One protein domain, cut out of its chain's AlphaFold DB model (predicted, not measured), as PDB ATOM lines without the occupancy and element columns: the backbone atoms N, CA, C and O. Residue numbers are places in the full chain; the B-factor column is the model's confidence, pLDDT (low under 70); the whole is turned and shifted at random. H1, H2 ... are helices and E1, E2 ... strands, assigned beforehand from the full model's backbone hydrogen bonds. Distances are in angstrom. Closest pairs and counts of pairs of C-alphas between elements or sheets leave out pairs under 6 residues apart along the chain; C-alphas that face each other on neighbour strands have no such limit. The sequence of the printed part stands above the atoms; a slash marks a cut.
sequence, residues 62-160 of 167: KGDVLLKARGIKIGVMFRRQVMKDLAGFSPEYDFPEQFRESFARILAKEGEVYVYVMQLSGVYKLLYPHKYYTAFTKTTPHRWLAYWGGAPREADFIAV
ATOM      1  N   LYS A  62      19.689 -29.345   4.766       94.81
ATOM      2  CA  LYS A  62      19.066 -28.036   4.550       94.81
ATOM      3  C   LYS A  62      19.015 -27.698   3.066       94.81
ATOM      4  O   LYS A  62      19.719 -28.294   2.246       94.81
ATOM      5  N   GLY A  63      18.208 -26.705   2.747       93.00
ATOM      6  CA  GLY A  63      18.275 -25.989   1.489       93.00
ATOM      7  C   GLY A  63      17.056 -25.112   1.321       93.00
ATOM      8  O   GLY A  63      16.346 -24.825   2.283       93.00
ATOM      9  N   ASP A  64      16.816 -24.716   0.090       93.06
ATOM     10  CA  ASP A  64      15.758 -23.797  -0.259       93.06
ATOM     11  C   ASP A  64      14.676 -24.518  -1.056       93.06
ATOM     12  O   ASP A  64      14.979 -25.189  -2.036       93.06
ATOM     13  N   VAL A  65      13.410 -24.360  -0.683       92.12
ATOM     14  CA  VAL A  65      12.281 -24.811  -1.504       92.12
ATOM     15  C   VAL A  65      11.748 -23.631  -2.307       92.12
ATOM     16  O   VAL A  65      11.377 -22.600  -1.745       92.12
ATOM     17  N   LEU A  66      11.708 -23.789  -3.629       90.50
ATOM     18  CA  LEU A  66      11.060 -22.865  -4.548       90.50
ATOM     19  C   LEU A  66       9.561 -23.178  -4.594       90.50
ATOM     20  O   LEU A  66       9.151 -24.184  -5.169       90.50
ATOM     21  N   LEU A  67       8.750 -22.293  -4.016       85.50
ATOM     22  CA  LEU A  67       7.292 -22.344  -4.088       85.50
ATOM     23  C   LEU A  67       6.830 -21.608  -5.345       85.50
ATOM     24  O   LEU A  67       6.543 -20.408  -5.307       85.50
ATOM     25  N   LYS A  68       6.753 -22.324  -6.471       81.06
ATOM     26  CA  LYS A  68       6.468 -21.716  -7.785       81.06
ATOM     27  C   LYS A  68       5.159 -20.936  -7.820       81.06
ATOM     28  O   LYS A  68       5.140 -19.831  -8.348       81.06
ATOM     29  N   ALA A  69       4.107 -21.454  -7.187       77.12
ATOM     30  CA  ALA A  69       2.803 -20.789  -7.114       77.12
ATOM     31  C   ALA A  69       2.852 -19.399  -6.450       77.12
ATOM     32  O   ALA A  69       1.966 -18.581  -6.667       77.12
ATOM     33  N   ARG A  70       3.877 -19.133  -5.632       77.62
ATOM     34  CA  ARG A  70       4.051 -17.871  -4.904       77.62
ATOM     35  C   ARG A  70       5.264 -17.068  -5.378       77.62
ATOM     36  O   ARG A  70       5.472 -15.969  -4.883       77.62
ATOM     37  N   GLY A  71       6.075 -17.606  -6.292       81.19
ATOM     38  CA  GLY A  71       7.302 -16.958  -6.761       81.19
ATOM     39  C   GLY A  71       8.347 -16.719  -5.663       81.19
ATOM     40  O   GLY A  71       9.183 -15.835  -5.807       81.19
ATOM     41  N   ILE A  72       8.299 -17.478  -4.560       86.12
ATOM     42  CA  ILE A  72       9.196 -17.296  -3.409       86.12
ATOM     43  C   ILE A  72      10.071 -18.519  -3.170       86.12
ATOM     44  O   ILE A  72       9.701 -19.654  -3.475       86.12
ATOM     45  N   LYS A  73      11.222 -18.266  -2.554       89.94
ATOM     46  CA  LYS A  73      12.165 -19.277  -2.095       89.94
ATOM     47  C   LYS A  73      12.211 -19.261  -0.570       89.94
ATOM     48  O   LYS A  73      12.389 -18.196   0.015       89.94
ATOM     49  N   ILE A  74      12.033 -20.417   0.065       91.25
ATOM     50  CA  ILE A  74      11.993 -20.527   1.528       91.25
ATOM     51  C   ILE A  74      13.031 -21.534   2.008       91.25
ATOM     52  O   ILE A  74      13.049 -22.677   1.555       91.25
ATOM     53  N   GLY A  75      13.854 -21.121   2.969       94.50
ATOM     54  CA  GLY A  75      14.831 -21.995   3.603       94.50
ATOM     55  C   GLY A  75      14.161 -23.029   4.507       94.50
ATOM     56  O   GLY A  75      13.413 -22.677   5.426       94.50
ATOM     57  N   VAL A  76      14.493 -24.300   4.319       95.94
ATOM     58  CA  VAL A  76      13.924 -25.439   5.045       95.94
ATOM     59  C   VAL A  76      15.000 -26.400   5.556       95.94
ATOM     60  O   VAL A  76      16.136 -26.440   5.077       95.94
ATOM     61  N   MET A  77      14.616 -27.199   6.545       96.56
ATOM     62  CA  MET A  77      15.367 -28.334   7.066       96.56
ATOM     63  C   MET A  77      14.541 -29.601   6.876       96.56
ATOM     64  O   MET A  77      13.363 -29.611   7.227       96.56
ATOM     65  N   PHE A  78      15.178 -30.670   6.413       97.62
ATOM     66  CA  PHE A  78      14.602 -32.007   6.344       97.62
ATOM     67  C   PHE A  78      15.321 -32.941   7.307       97.62
ATOM     68  O   PHE A  78      16.551 -32.967   7.338       97.62
ATOM     69  N   ARG A  79      14.554 -33.738   8.052       98.12
ATOM     70  CA  ARG A  79      15.060 -34.788   8.944       98.12
ATOM     71  C   ARG A  79      14.326 -36.090   8.705       98.12
ATOM     72  O   ARG A  79      13.104 -36.134   8.831       98.12
ATOM     73  N   ARG A  80      15.063 -37.141   8.370       97.88
ATOM     74  CA  ARG A  80      14.548 -38.498   8.234       97.88
ATOM     75  C   ARG A  80      14.302 -39.081   9.612       97.88
ATOM     76  O   ARG A  80      15.157 -39.001  10.488       97.88
ATOM     77  N   GLN A  81      13.161 -39.723   9.772       97.75
ATOM     78  CA  GLN A  81      12.819 -40.505  10.945       97.75
ATOM     79  C   GLN A  81      12.177 -41.818  10.493       97.75
ATOM     80  O   GLN A  81      11.704 -41.938   9.361       97.75
ATOM     81  N   VAL A  82      12.191 -42.813  11.375       97.31
ATOM     82  CA  VAL A  82      11.446 -44.060  11.182       97.31
ATOM     83  C   VAL A  82      10.118 -43.921  11.906       97.31
ATOM     84  O   VAL A  82      10.092 -43.521  13.068       97.31
ATOM     85  N   MET A  83       9.032 -44.255  11.221       96.94
ATOM     86  CA  MET A  83       7.687 -44.171  11.772       96.94
ATOM     87  C   MET A  83       7.013 -45.541  11.769       96.94
ATOM     88  O   MET A  83       7.033 -46.250  10.762       96.94
ATOM     89  N   LYS A  84       6.394 -45.874  12.904       95.50
ATOM     90  CA  LYS A  84       5.625 -47.110  13.135       95.50
ATOM     91  C   LYS A  84       4.157 -46.856  13.459       95.50
ATOM     92  O   LYS A  84       3.334 -47.744  13.297       95.50
ATOM     93  N   ASP A  85       3.850 -45.655  13.931       93.12
ATOM     94  CA  ASP A  85       2.518 -45.230  14.336       93.12
ATOM     95  C   ASP A  85       2.310 -43.786  13.885       93.12
ATOM     96  O   ASP A  85       3.166 -42.935  14.120       93.12
ATOM     97  N   LEU A  86       1.188 -43.524  13.220       92.00
ATOM     98  CA  LEU A  86       0.857 -42.210  12.678       92.00
ATOM     99  C   LEU A  86       0.481 -41.219  13.790       92.00
ATOM    100  O   LEU A  86       0.913 -40.064  13.759       92.00
ATOM    101  N   ALA A  87      -0.302 -41.671  14.776       88.94
ATOM    102  CA  ALA A  87      -0.862 -40.802  15.807       88.94
ATOM    103  C   ALA A  87       0.223 -40.291  16.764       88.94
ATOM    104  O   ALA A  87       0.300 -39.095  17.034       88.94
ATOM    105  N   GLY A  88       1.114 -41.172  17.225       92.44
ATOM    106  CA  GLY A  88       2.242 -40.799  18.075       92.44
ATOM    107  C   GLY A  88       3.327 -40.001  17.350       92.44
ATOM    108  O   GLY A  88       4.063 -39.252  17.988       92.44
ATOM    109  N   PHE A  89       3.442 -40.136  16.026       93.88
ATOM    110  CA  PHE A  89       4.503 -39.481  15.259       93.88
ATOM    111  C   PHE A  89       4.198 -38.026  14.900       93.88
ATOM    112  O   PHE A  89       5.106 -37.195  14.841       93.88
ATOM    113  N   SER A  90       2.925 -37.711  14.679       93.56
ATOM    114  CA  SER A  90       2.474 -36.355  14.359       93.56
ATOM    115  C   SER A  90       1.160 -36.042  15.084       93.56
ATOM    116  O   SER A  90       0.116 -35.912  14.441       93.56
ATOM    117  N   PRO A  91       1.205 -35.960  16.430       93.44
ATOM    118  CA  PRO A  91       0.024 -35.816  17.282       93.44
ATOM    119  C   PRO A  91      -0.677 -34.460  17.130       93.44
ATOM    120  O   PRO A  91      -1.765 -34.266  17.661       93.44
ATOM    121  N   GLU A  92      -0.056 -33.500  16.442       93.25
ATOM    122  CA  GLU A  92      -0.629 -32.179  16.202       93.25
ATOM    123  C   GLU A  92      -1.760 -32.157  15.161       93.25
ATOM    124  O   GLU A  92      -2.418 -31.125  15.034       93.25
ATOM    125  N   TYR A  93      -1.979 -33.244  14.413       93.38
ATOM    126  CA  TYR A  93      -3.015 -33.318  13.380       93.38
ATOM    127  C   TYR A  93      -4.205 -34.170  13.805       93.38
ATOM    128  O   TYR A  93      -4.050 -35.266  14.340       93.38
ATOM    129  N   ASP A  94      -5.393 -33.686  13.454       92.75
ATOM    130  CA  ASP A  94      -6.592 -34.508  13.384       92.75
ATOM    131  C   ASP A  94      -6.696 -35.093  11.971       92.75
ATOM    132  O   ASP A  94      -6.946 -34.382  10.996       92.75
ATOM    133  N   PHE A  95      -6.382 -36.380  11.838       94.25
ATOM    134  CA  PHE A  95      -6.281 -37.032  10.536       94.25
ATOM    135  C   PHE A  95      -7.666 -37.398   9.989       94.25
ATOM    136  O   PHE A  95      -8.395 -38.133  10.663       94.25
ATOM    137  N   PRO A  96      -7.992 -37.032   8.733       94.31
ATOM    138  CA  PRO A  96      -9.209 -37.496   8.079       94.31
ATOM    139  C   PRO A  96      -9.298 -39.025   8.076       94.31
ATOM    140  O   PRO A  96      -8.303 -39.708   7.817       94.31
ATOM    141  N   GLU A  97     -10.492 -39.570   8.309       93.75
ATOM    142  CA  GLU A  97     -10.719 -41.017   8.433       93.75
ATOM    143  C   GLU A  97     -10.139 -41.803   7.248       93.75
ATOM    144  O   GLU A  97      -9.346 -42.724   7.443       93.75
ATOM    145  N   GLN A  98     -10.414 -41.355   6.019       92.56
ATOM    146  CA  GLN A  98      -9.899 -41.974   4.792       92.56
ATOM    147  C   GLN A  98      -8.365 -42.007   4.730       92.56
ATOM    148  O   GLN A  98      -7.774 -42.979   4.246       92.56
ATOM    149  N   PHE A  99      -7.703 -40.954   5.223       94.75
ATOM    150  CA  PHE A  99      -6.246 -40.906   5.295       94.75
ATOM    151  C   PHE A  99      -5.732 -41.892   6.343       94.75
ATOM    152  O   PHE A  99      -4.836 -42.676   6.035       94.75
ATOM    153  N   ARG A 100      -6.331 -41.917   7.543       94.12
ATOM    154  CA  ARG A 100      -5.956 -42.873   8.598       94.12
ATOM    155  C   ARG A 100      -6.084 -44.312   8.124       94.12
ATOM    156  O   ARG A 100      -5.161 -45.090   8.322       94.12
ATOM    157  N   GLU A 101      -7.196 -44.664   7.488       93.31
ATOM    158  CA  GLU A 101      -7.422 -46.014   6.969       93.31
ATOM    159  C   GLU A 101      -6.407 -46.394   5.891       93.31
ATOM    160  O   GLU A 101      -5.843 -47.489   5.911       93.31
ATOM    161  N   SER A 102      -6.149 -45.481   4.952       93.44
ATOM    162  CA  SER A 102      -5.159 -45.700   3.896       93.44
ATOM    163  C   SER A 102      -3.767 -45.888   4.481       93.44
ATOM    164  O   SER A 102      -3.051 -46.812   4.096       93.44
ATOM    165  N   PHE A 103      -3.405 -45.075   5.470       93.50
ATOM    166  CA  PHE A 103      -2.118 -45.182   6.136       93.50
ATOM    167  C   PHE A 103      -2.006 -46.444   6.999       93.50
ATOM    168  O   PHE A 103      -0.962 -47.093   7.004       93.50
ATOM    169  N   ALA A 104      -3.078 -46.852   7.680       93.06
ATOM    170  CA  ALA A 104      -3.112 -48.098   8.438       93.06
ATOM    171  C   ALA A 104      -2.844 -49.310   7.533       93.06
ATOM    172  O   ALA A 104      -2.057 -50.181   7.896       93.06
ATOM    173  N   ARG A 105      -3.414 -49.334   6.317       93.88
ATOM    174  CA  ARG A 105      -3.107 -50.364   5.305       93.88
ATOM    175  C   ARG A 105      -1.638 -50.340   4.878       93.88
ATOM    176  O   ARG A 105      -1.024 -51.397   4.759       93.88
ATOM    177  N   ILE A 106      -1.066 -49.149   4.688       93.62
ATOM    178  CA  ILE A 106       0.362 -48.985   4.377       93.62
ATOM    179  C   ILE A 106       1.226 -49.572   5.503       93.62
ATOM    180  O   ILE A 106       2.106 -50.383   5.230       93.62
ATOM    181  N   LEU A 107       0.961 -49.223   6.764       93.81
ATOM    182  CA  LEU A 107       1.732 -49.729   7.905       93.81
ATOM    183  C   LEU A 107       1.538 -51.229   8.136       93.81
ATOM    184  O   LEU A 107       2.501 -51.906   8.475       93.81
ATOM    185  N   ALA A 108       0.343 -51.775   7.901       93.69
ATOM    186  CA  ALA A 108       0.113 -53.218   7.980       93.69
ATOM    187  C   ALA A 108       0.966 -54.002   6.966       93.69
ATOM    188  O   ALA A 108       1.400 -55.117   7.251       93.69
ATOM    189  N   LYS A 109       1.225 -53.412   5.793       93.06
ATOM    190  CA  LYS A 109       2.044 -54.001   4.726       93.06
ATOM    191  C   LYS A 109       3.544 -53.809   4.950       93.06
ATOM    192  O   LYS A 109       4.315 -54.742   4.751       93.06
ATOM    193  N   GLU A 110       3.959 -52.603   5.327       93.31
ATOM    194  CA  GLU A 110       5.377 -52.220   5.409       93.31
ATOM    195  C   GLU A 110       5.983 -52.437   6.811       93.31
ATOM    196  O   GLU A 110       7.203 -52.509   6.953       93.31
ATOM    197  N   GLY A 111       5.157 -52.521   7.859       93.69
ATOM    198  CA  GLY A 111       5.546 -52.578   9.274       93.69
ATOM    199  C   GLY A 111       6.070 -51.245   9.819       93.69
ATOM    200  O   GLY A 111       5.638 -50.771  10.867       93.69
ATOM    201  N   GLU A 112       6.992 -50.613   9.096       95.75
ATOM    202  CA  GLU A 112       7.544 -49.296   9.398       95.75
ATOM    203  C   GLU A 112       7.987 -48.577   8.117       95.75
ATOM    204  O   GLU A 112       8.369 -49.200   7.127       95.75
ATOM    205  N   VAL A 113       7.968 -47.246   8.139       97.38
ATOM    206  CA  VAL A 113       8.270 -46.409   6.968       97.38
ATOM    207  C   VAL A 113       9.339 -45.368   7.283       97.38
ATOM    208  O   VAL A 113       9.531 -44.980   8.438       97.38
ATOM    209  N   TYR A 114      10.034 -44.885   6.251       98.12
ATOM    210  CA  TYR A 114      10.864 -43.688   6.374       98.12
ATOM    211  C   TYR A 114      10.021 -42.444   6.141       98.12
ATOM    212  O   TYR A 114       9.305 -42.366   5.149       98.12
ATOM    213  N   VAL A 115      10.156 -41.448   7.011       98.12
ATOM    214  CA  VAL A 115       9.477 -40.158   6.874       98.12
ATOM    215  C   VAL A 115      10.507 -39.045   6.907       98.12
ATOM    216  O   VAL A 115      11.248 -38.920   7.880       98.12
ATOM    217  N   TYR A 116      10.548 -38.209   5.873       98.25
ATOM    218  CA  TYR A 116      11.207 -36.913   5.997       98.25
ATOM    219  C   TYR A 116      10.243 -35.904   6.591       98.25
ATOM    220  O   TYR A 116       9.178 -35.649   6.035       98.25
ATOM    221  N   VAL A 117      10.669 -35.304   7.696       97.62
ATOM    222  CA  VAL A 117      10.015 -34.166   8.328       97.62
ATOM    223  C   VAL A 117      10.694 -32.897   7.836       97.62
ATOM    224  O   VAL A 117      11.862 -32.651   8.145       97.62
ATOM    225  N   MET A 118       9.967 -32.107   7.058       96.81
ATOM    226  CA  MET A 118      10.339 -30.766   6.641       96.81
ATOM    227  C   MET A 118       9.844 -29.751   7.669       96.81
ATOM    228  O   MET A 118       8.683 -29.773   8.079       96.81
ATOM    229  N   GLN A 119      10.700 -28.806   8.032       95.31
ATOM    230  CA  GLN A 119      10.311 -27.617   8.779       95.31
ATOM    231  C   GLN A 119      10.984 -26.393   8.165       95.31
ATOM    232  O   GLN A 119      12.106 -26.483   7.657       95.31
ATOM    233  N   LEU A 120      10.325 -25.237   8.241       93.94
ATOM    234  CA  LEU A 120      10.971 -23.975   7.898       93.94
ATOM    235  C   LEU A 120      12.191 -23.734   8.796       93.94
ATOM    236  O   LEU A 120      12.274 -24.219   9.930       93.94
ATOM    237  N   SER A 121      13.152 -22.975   8.282       90.06
ATOM    238  CA  SER A 121      14.377 -22.606   8.990       90.06
ATOM    239  C   SER A 121      14.477 -21.090   9.188       90.06
ATOM    240  O   SER A 121      13.773 -20.313   8.542       90.06
ATOM    241  N   GLY A 122      15.339 -20.658  10.113       87.56
ATOM    242  CA  GLY A 122      15.545 -19.237  10.408       87.56
ATOM    243  C   GLY A 122      14.290 -18.544  10.951       87.56
ATOM    244  O   GLY A 122      13.499 -19.151  11.672       87.56
ATOM    245  N   VAL A 123      14.111 -17.269  10.593       83.62
ATOM    246  CA  VAL A 123      12.991 -16.431  11.066       83.62
ATOM    247  C   VAL A 123      11.622 -16.990  10.669       83.62
ATOM    248  O   VAL A 123      10.669 -16.899  11.440       83.62
ATOM    249  N   TYR A 124      11.529 -17.660   9.518       81.75
ATOM    250  CA  TYR A 124      10.278 -18.254   9.050       81.75
ATOM    251  C   TYR A 124       9.769 -19.367   9.972       81.75
ATOM    252  O   TYR A 124       8.561 -19.537  10.100       81.75
ATOM    253  N   LYS A 125      10.664 -20.072  10.678       87.81
ATOM    254  CA  LYS A 125      10.279 -21.083  11.674       87.81
ATOM    255  C   LYS A 125       9.483 -20.488  12.835       87.81
ATOM    256  O   LYS A 125       8.620 -21.167  13.378       87.81
ATOM    257  N   LEU A 126       9.785 -19.251  13.232       85.44
ATOM    258  CA  LEU A 126       9.099 -18.584  14.340       85.44
ATOM    259  C   LEU A 126       7.689 -18.144  13.937       85.44
ATOM    260  O   LEU A 126       6.762 -18.266  14.726       85.44
ATOM    261  N   LEU A 127       7.534 -17.664  12.701       86.94
ATOM    262  CA  LEU A 127       6.253 -17.186  12.173       86.94
ATOM    263  C   LEU A 127       5.332 -18.328  11.733       86.94
ATOM    264  O   LEU A 127       4.115 -18.189  11.765       86.94
ATOM    265  N   TYR A 128       5.911 -19.450  11.304       87.31
ATOM    266  CA  TYR A 128       5.175 -20.598  10.793       87.31
ATOM    267  C   TYR A 128       5.863 -21.898  11.249       87.31
ATOM    268  O   TYR A 128       6.613 -22.518  10.488       87.31
ATOM    269  N   PRO A 129       5.647 -22.324  12.511       90.12
ATOM    270  CA  PRO A 129       6.349 -23.457  13.121       90.12
ATOM    271  C   PRO A 129       5.812 -24.827  12.679       90.12
ATOM    272  O   PRO A 129       6.154 -25.845  13.286       90.12
ATOM    273  N   HIS A 130       4.983 -24.869  11.637       93.25
ATOM    274  CA  HIS A 130       4.350 -26.083  11.149       93.25
ATOM    275  C   HIS A 130       5.324 -26.972  10.379       93.25
ATOM    276  O   HIS A 130       6.325 -26.518   9.814       93.25
ATOM    277  N   LYS A 131       5.025 -28.267  10.396       95.25
ATOM    278  CA  LYS A 131       5.838 -29.302   9.774       95.25
ATOM    279  C   LYS A 131       5.112 -29.876   8.570       95.25
ATOM    280  O   LYS A 131       3.893 -29.791   8.453       95.25
ATOM    281  N   TYR A 132       5.896 -30.476   7.693       95.56
ATOM    282  CA  TYR A 132       5.403 -31.267   6.583       95.56
ATOM    283  C   TYR A 132       6.135 -32.591   6.560       95.56
ATOM    284  O   TYR A 132       7.300 -32.681   6.940       95.56
ATOM    285  N   TYR A 133       5.448 -33.620   6.115       97.12
ATOM    286  CA  TYR A 133       5.849 -34.996   6.280       97.12
ATOM    287  C   TYR A 133       5.706 -35.698   4.945       97.12
ATOM    288  O   TYR A 133       4.728 -35.510   4.226       97.12
ATOM    289  N   THR A 134       6.701 -36.490   4.571       97.31
ATOM    290  CA  THR A 134       6.649 -37.285   3.343       97.31
ATOM    291  C   THR A 134       7.174 -38.681   3.630       97.31
ATOM    292  O   THR A 134       8.335 -38.829   4.017       97.31
ATOM    293  N   ALA A 135       6.316 -39.685   3.457       97.38
ATOM    294  CA  ALA A 135       6.596 -41.078   3.779       97.38
ATOM    295  C   ALA A 135       7.018 -41.894   2.553       97.38
ATOM    296  O   ALA A 135       6.505 -41.699   1.447       97.38
ATOM    297  N   PHE A 136       7.921 -42.846   2.783       97.00
ATOM    298  CA  PHE A 136       8.484 -43.743   1.783       97.00
ATOM    299  C   PHE A 136       8.673 -45.163   2.329       97.00
ATOM    300  O   PHE A 136       8.913 -45.349   3.527       97.00
ATOM    301  N   THR A 137       8.644 -46.163   1.444       95.56
ATOM    302  CA  THR A 137       9.018 -47.541   1.800       95.56
ATOM    303  C   THR A 137      10.479 -47.597   2.244       95.56
ATOM    304  O   THR A 137      11.352 -46.903   1.706       95.56
ATOM    305  N   LYS A 138      10.784 -48.468   3.210       94.25
ATOM    306  CA  LYS A 138      12.177 -48.719   3.613       94.25
ATOM    307  C   LYS A 138      12.949 -49.547   2.592       94.25
ATOM    308  O   LYS A 138      14.171 -49.446   2.531       94.25
ATOM    309  N   THR A 139      12.250 -50.355   1.806       89.25
ATOM    310  CA  THR A 139      12.835 -51.215   0.778       89.25
ATOM    311  C   THR A 139      13.186 -50.418  -0.475       89.25
ATOM    312  O   THR A 139      12.434 -49.542  -0.903       89.25
ATOM    313  N   THR A 140      14.333 -50.737  -1.076       83.62
ATOM    314  CA  THR A 140      14.748 -50.174  -2.365       83.62
ATOM    315  C   THR A 140      13.971 -50.854  -3.501       83.62
ATOM    316  O   THR A 140      13.898 -52.082  -3.524       83.62
ATOM    317  N   PRO A 141      13.430 -50.104  -4.478       85.12
ATOM    318  CA  PRO A 141      13.458 -48.644  -4.577       85.12
ATOM    319  C   PRO A 141      12.463 -47.993  -3.606       85.12
ATOM    320  O   PRO A 141      11.298 -48.369  -3.610       85.12
ATOM    321  N   HIS A 142      12.908 -46.996  -2.830       90.56
ATOM    322  CA  HIS A 142      12.089 -46.286  -1.835       90.56
ATOM    323  C   HIS A 142      10.866 -45.630  -2.487       90.56
ATOM    324  O   HIS A 142      10.977 -44.548  -3.060       90.56
ATOM    325  N   ARG A 143       9.702 -46.276  -2.465       91.44
ATOM    326  CA  ARG A 143       8.487 -45.771  -3.119       91.44
ATOM    327  C   ARG A 143       7.841 -44.720  -2.240       91.44
ATOM    328  O   ARG A 143       7.790 -44.895  -1.030       91.44
ATOM    329  N   TRP A 144       7.345 -43.648  -2.848       93.81
ATOM    330  CA  TRP A 144       6.542 -42.652  -2.145       93.81
ATOM    331  C   TRP A 144       5.202 -43.260  -1.715       93.81
ATOM    332  O   TRP A 144       4.580 -43.981  -2.493       93.81
ATOM    333  N   LEU A 145       4.789 -42.985  -0.479       94.81
ATOM    334  CA  LEU A 145       3.608 -43.587   0.147       94.81
ATOM    335  C   LEU A 145       2.545 -42.552   0.504       94.81
ATOM    336  O   LEU A 145       1.355 -42.791   0.304       94.81
ATOM    337  N   ALA A 146       2.968 -41.423   1.067       95.62
ATOM    338  CA  ALA A 146       2.053 -40.409   1.566       95.62
ATOM    339  C   ALA A 146       2.756 -39.074   1.827       95.62
ATOM    340  O   ALA A 146       3.983 -38.990   1.946       95.62
ATOM    341  N   TYR A 147       1.940 -38.039   1.973       95.81
ATOM    342  CA  TYR A 147       2.303 -36.698   2.388       95.81
ATOM    343  C   TYR A 147       1.241 -36.150   3.342       95.81
ATOM    344  O   TYR A 147       0.048 -36.373   3.136       95.81
ATOM    345  N   TRP A 148       1.674 -35.433   4.374       96.31
ATOM    346  CA  TRP A 148       0.779 -34.644   5.212       96.31
ATOM    347  C   TRP A 148       1.495 -33.437   5.799       96.31
ATOM    348  O   TRP A 148       2.719 -33.440   5.932       96.31
ATOM    349  N   GLY A 149       0.754 -32.400   6.170       95.00
ATOM    350  CA  GLY A 149       1.301 -31.294   6.950       95.00
ATOM    351  C   GLY A 149       0.771 -29.926   6.570       95.00
ATOM    352  O   GLY A 149      -0.142 -29.790   5.763       95.00
ATOM    353  N   GLY A 150       1.365 -28.902   7.177       92.81
ATOM    354  CA  GLY A 150       0.842 -27.537   7.179       92.81
ATOM    355  C   GLY A 150       0.241 -27.162   8.529       92.81
ATOM    356  O   GLY A 150       0.448 -27.855   9.533       92.81
ATOM    357  N   ALA A 151      -0.463 -26.033   8.574       91.62
ATOM    358  CA  ALA A 151      -1.177 -25.612   9.774       91.62
ATOM    359  C   ALA A 151      -2.253 -26.657  10.123       91.62
ATOM    360  O   ALA A 151      -3.005 -27.024   9.232       91.62
ATOM    361  N   PRO A 152      -2.382 -27.133  11.377       88.94
ATOM    362  CA  PRO A 152      -3.252 -28.266  11.714       88.94
ATOM    363  C   PRO A 152      -4.700 -28.200  11.213       88.94
ATOM    364  O   PRO A 152      -5.272 -29.229  10.881       88.94
ATOM    365  N   ARG A 153      -5.287 -26.999  11.132       88.06
ATOM    366  CA  ARG A 153      -6.668 -26.788  10.654       88.06
ATOM    367  C   ARG A 153      -6.799 -26.689   9.131       88.06
ATOM    368  O   ARG A 153      -7.908 -26.713   8.618       88.06
ATOM    369  N   GLU A 154      -5.680 -26.545   8.437       89.94
ATOM    370  CA  GLU A 154      -5.574 -26.340   6.987       89.94
ATOM    371  C   GLU A 154      -4.551 -27.320   6.393       89.94
ATOM    372  O   GLU A 154      -3.903 -27.033   5.388       89.94
ATOM    373  N   ALA A 155      -4.326 -28.441   7.077       93.06
ATOM    374  CA  ALA A 155      -3.308 -29.395   6.697       93.06
ATOM    375  C   ALA A 155      -3.773 -30.196   5.485       93.06
ATOM    376  O   ALA A 155      -4.923 -30.629   5.402       93.06
ATOM    377  N   ASP A 156      -2.845 -30.425   4.569       93.50
ATOM    378  CA  ASP A 156      -3.068 -31.300   3.434       93.50
ATOM    379  C   ASP A 156      -2.776 -32.744   3.842       93.50
ATOM    380  O   ASP A 156      -1.843 -33.006   4.605       93.50
ATOM    381  N   PHE A 157      -3.538 -33.688   3.288       95.12
ATOM    382  CA  PHE A 157      -3.372 -35.121   3.525       95.12
ATOM    383  C   PHE A 157      -3.499 -35.875   2.203       95.12
ATOM    384  O   PHE A 157      -4.541 -35.837   1.551       95.12
ATOM    385  N   ILE A 158      -2.440 -36.571   1.798       94.19
ATOM    386  CA  ILE A 158      -2.398 -37.341   0.554       94.19
ATOM    387  C   ILE A 158      -1.781 -38.702   0.853       94.19
ATOM    388  O   ILE A 158      -0.658 -38.780   1.340       94.19
ATOM    389  N   ALA A 159      -2.480 -39.784   0.532       92.50
ATOM    390  CA  ALA A 159      -1.952 -41.141   0.628       92.50
ATOM    391  C   ALA A 159      -2.163 -41.870  -0.699       92.50
ATOM    392  O   ALA A 159      -3.161 -41.647  -1.384       92.50
ATOM    393  N   VAL A 160      -1.231 -42.753  -1.066       87.19
ATOM    394  CA  VAL A 160      -1.437 -43.657  -2.200       87.19
ATOM    395  C   VAL A 160      -2.571 -44.619  -1.847       87.19
ATOM    396  O   VAL A 160      -2.439 -45.436  -0.937       87.19
TER     397      VAL A 160
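What this domain is: This is residues 62 to 160 of the 167 residues of an uncharacterized protein of Clostridia bacterium (UniProt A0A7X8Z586). One antiparallel sheet of six strands curls like part of a barrel, and its longest helix, H2, packs over the E4, E5 and E6 end of it. At the other edge, E1 and the first residues of E2 turn off from the rest of the sheet, where E2 bends, while the short helix H3 sits beside the strands and the short H1 lies between E2 and H2 along the chain. The printed part has 99 residues with three named helices and six named strands, in the order E1 E2 H1 H2 E3 H3 E4 E5 E6; the sheet's order is E1 E2 E3 E4 E5 E6, and the class is mixed, helices and strands. It is compact, with a radius of gyration of the C-alphas of 14.0 A and spans of 39 by 31 by 24 A.

How they stand to each other: The sheet holds E1, residues 62 to 67, E2, 72 to 83, E3, 113 to 120, E4, 131 to 137, E5, 144 to 149, and E6, 156 to 159. It is strongly twisted, and E1 and E6 are its edge strands. E1 and E2 form a hairpin, with N 65 and O 74 at 2.8 A; E2 bends by 56 degrees at residue 75. E2 and E3 are antiparallel at 149 degrees, with N 79 and O 117 at 2.9 A. Between E3 and E4, N 118 and O 132 are 2.7 A apart. E4, E5 and E6 form a meander, each strand the antiparallel neighbour of the one before, with N 133 and O 148 at 2.7 A and N 147 and O 158 at 2.8 A. H2, residues 97 to 110, is on the sheet at a height of 9.5 A, two layers with the helix on one face; its closest C-alphas to E6 are those of Phe 99 and Ala 159, 6.3 A. It lies over E4, E5 and, only just, E6 with 3 C-alphas. H3, residues 123 to 127, is on the sheet at a height of 7.9 A, over none of the strands. H1, residues 86 to 89, is only just not on the sheet, with 4 pairs of C-alphas within 10 A; it is close to but not clearly touching H2, the closest C-alphas being those of Leu 86 and Phe 103, 7.8 A. In H2 and H3 every O i to N i+4 pair is within hydrogen-bond range; H1 is too short for one.

Where its parts are: E1 begins at C-alpha 62, (19.066, -28.036, 4.550). E2 is 30.9 A long, E3 22.6 A, E4 20.2 A and H2 19.8 A; E1 is 15.7 A, E5 15.5 A, E6 10.3 A, H3 6.9 A and H1 5.2 A. H2 begins at C-alpha 97, (-10.719, -41.017, 8.433), and E6 ends at C-alpha 159, (-1.952, -41.141, 0.628).

The domain as a whole: The C-alphas farthest apart are those of Gly 71 and Ala 108, 39.8 A. The printed part has no cut and no long link. The mean pLDDT of the printed part is 92.5, and no printed residue is under 70.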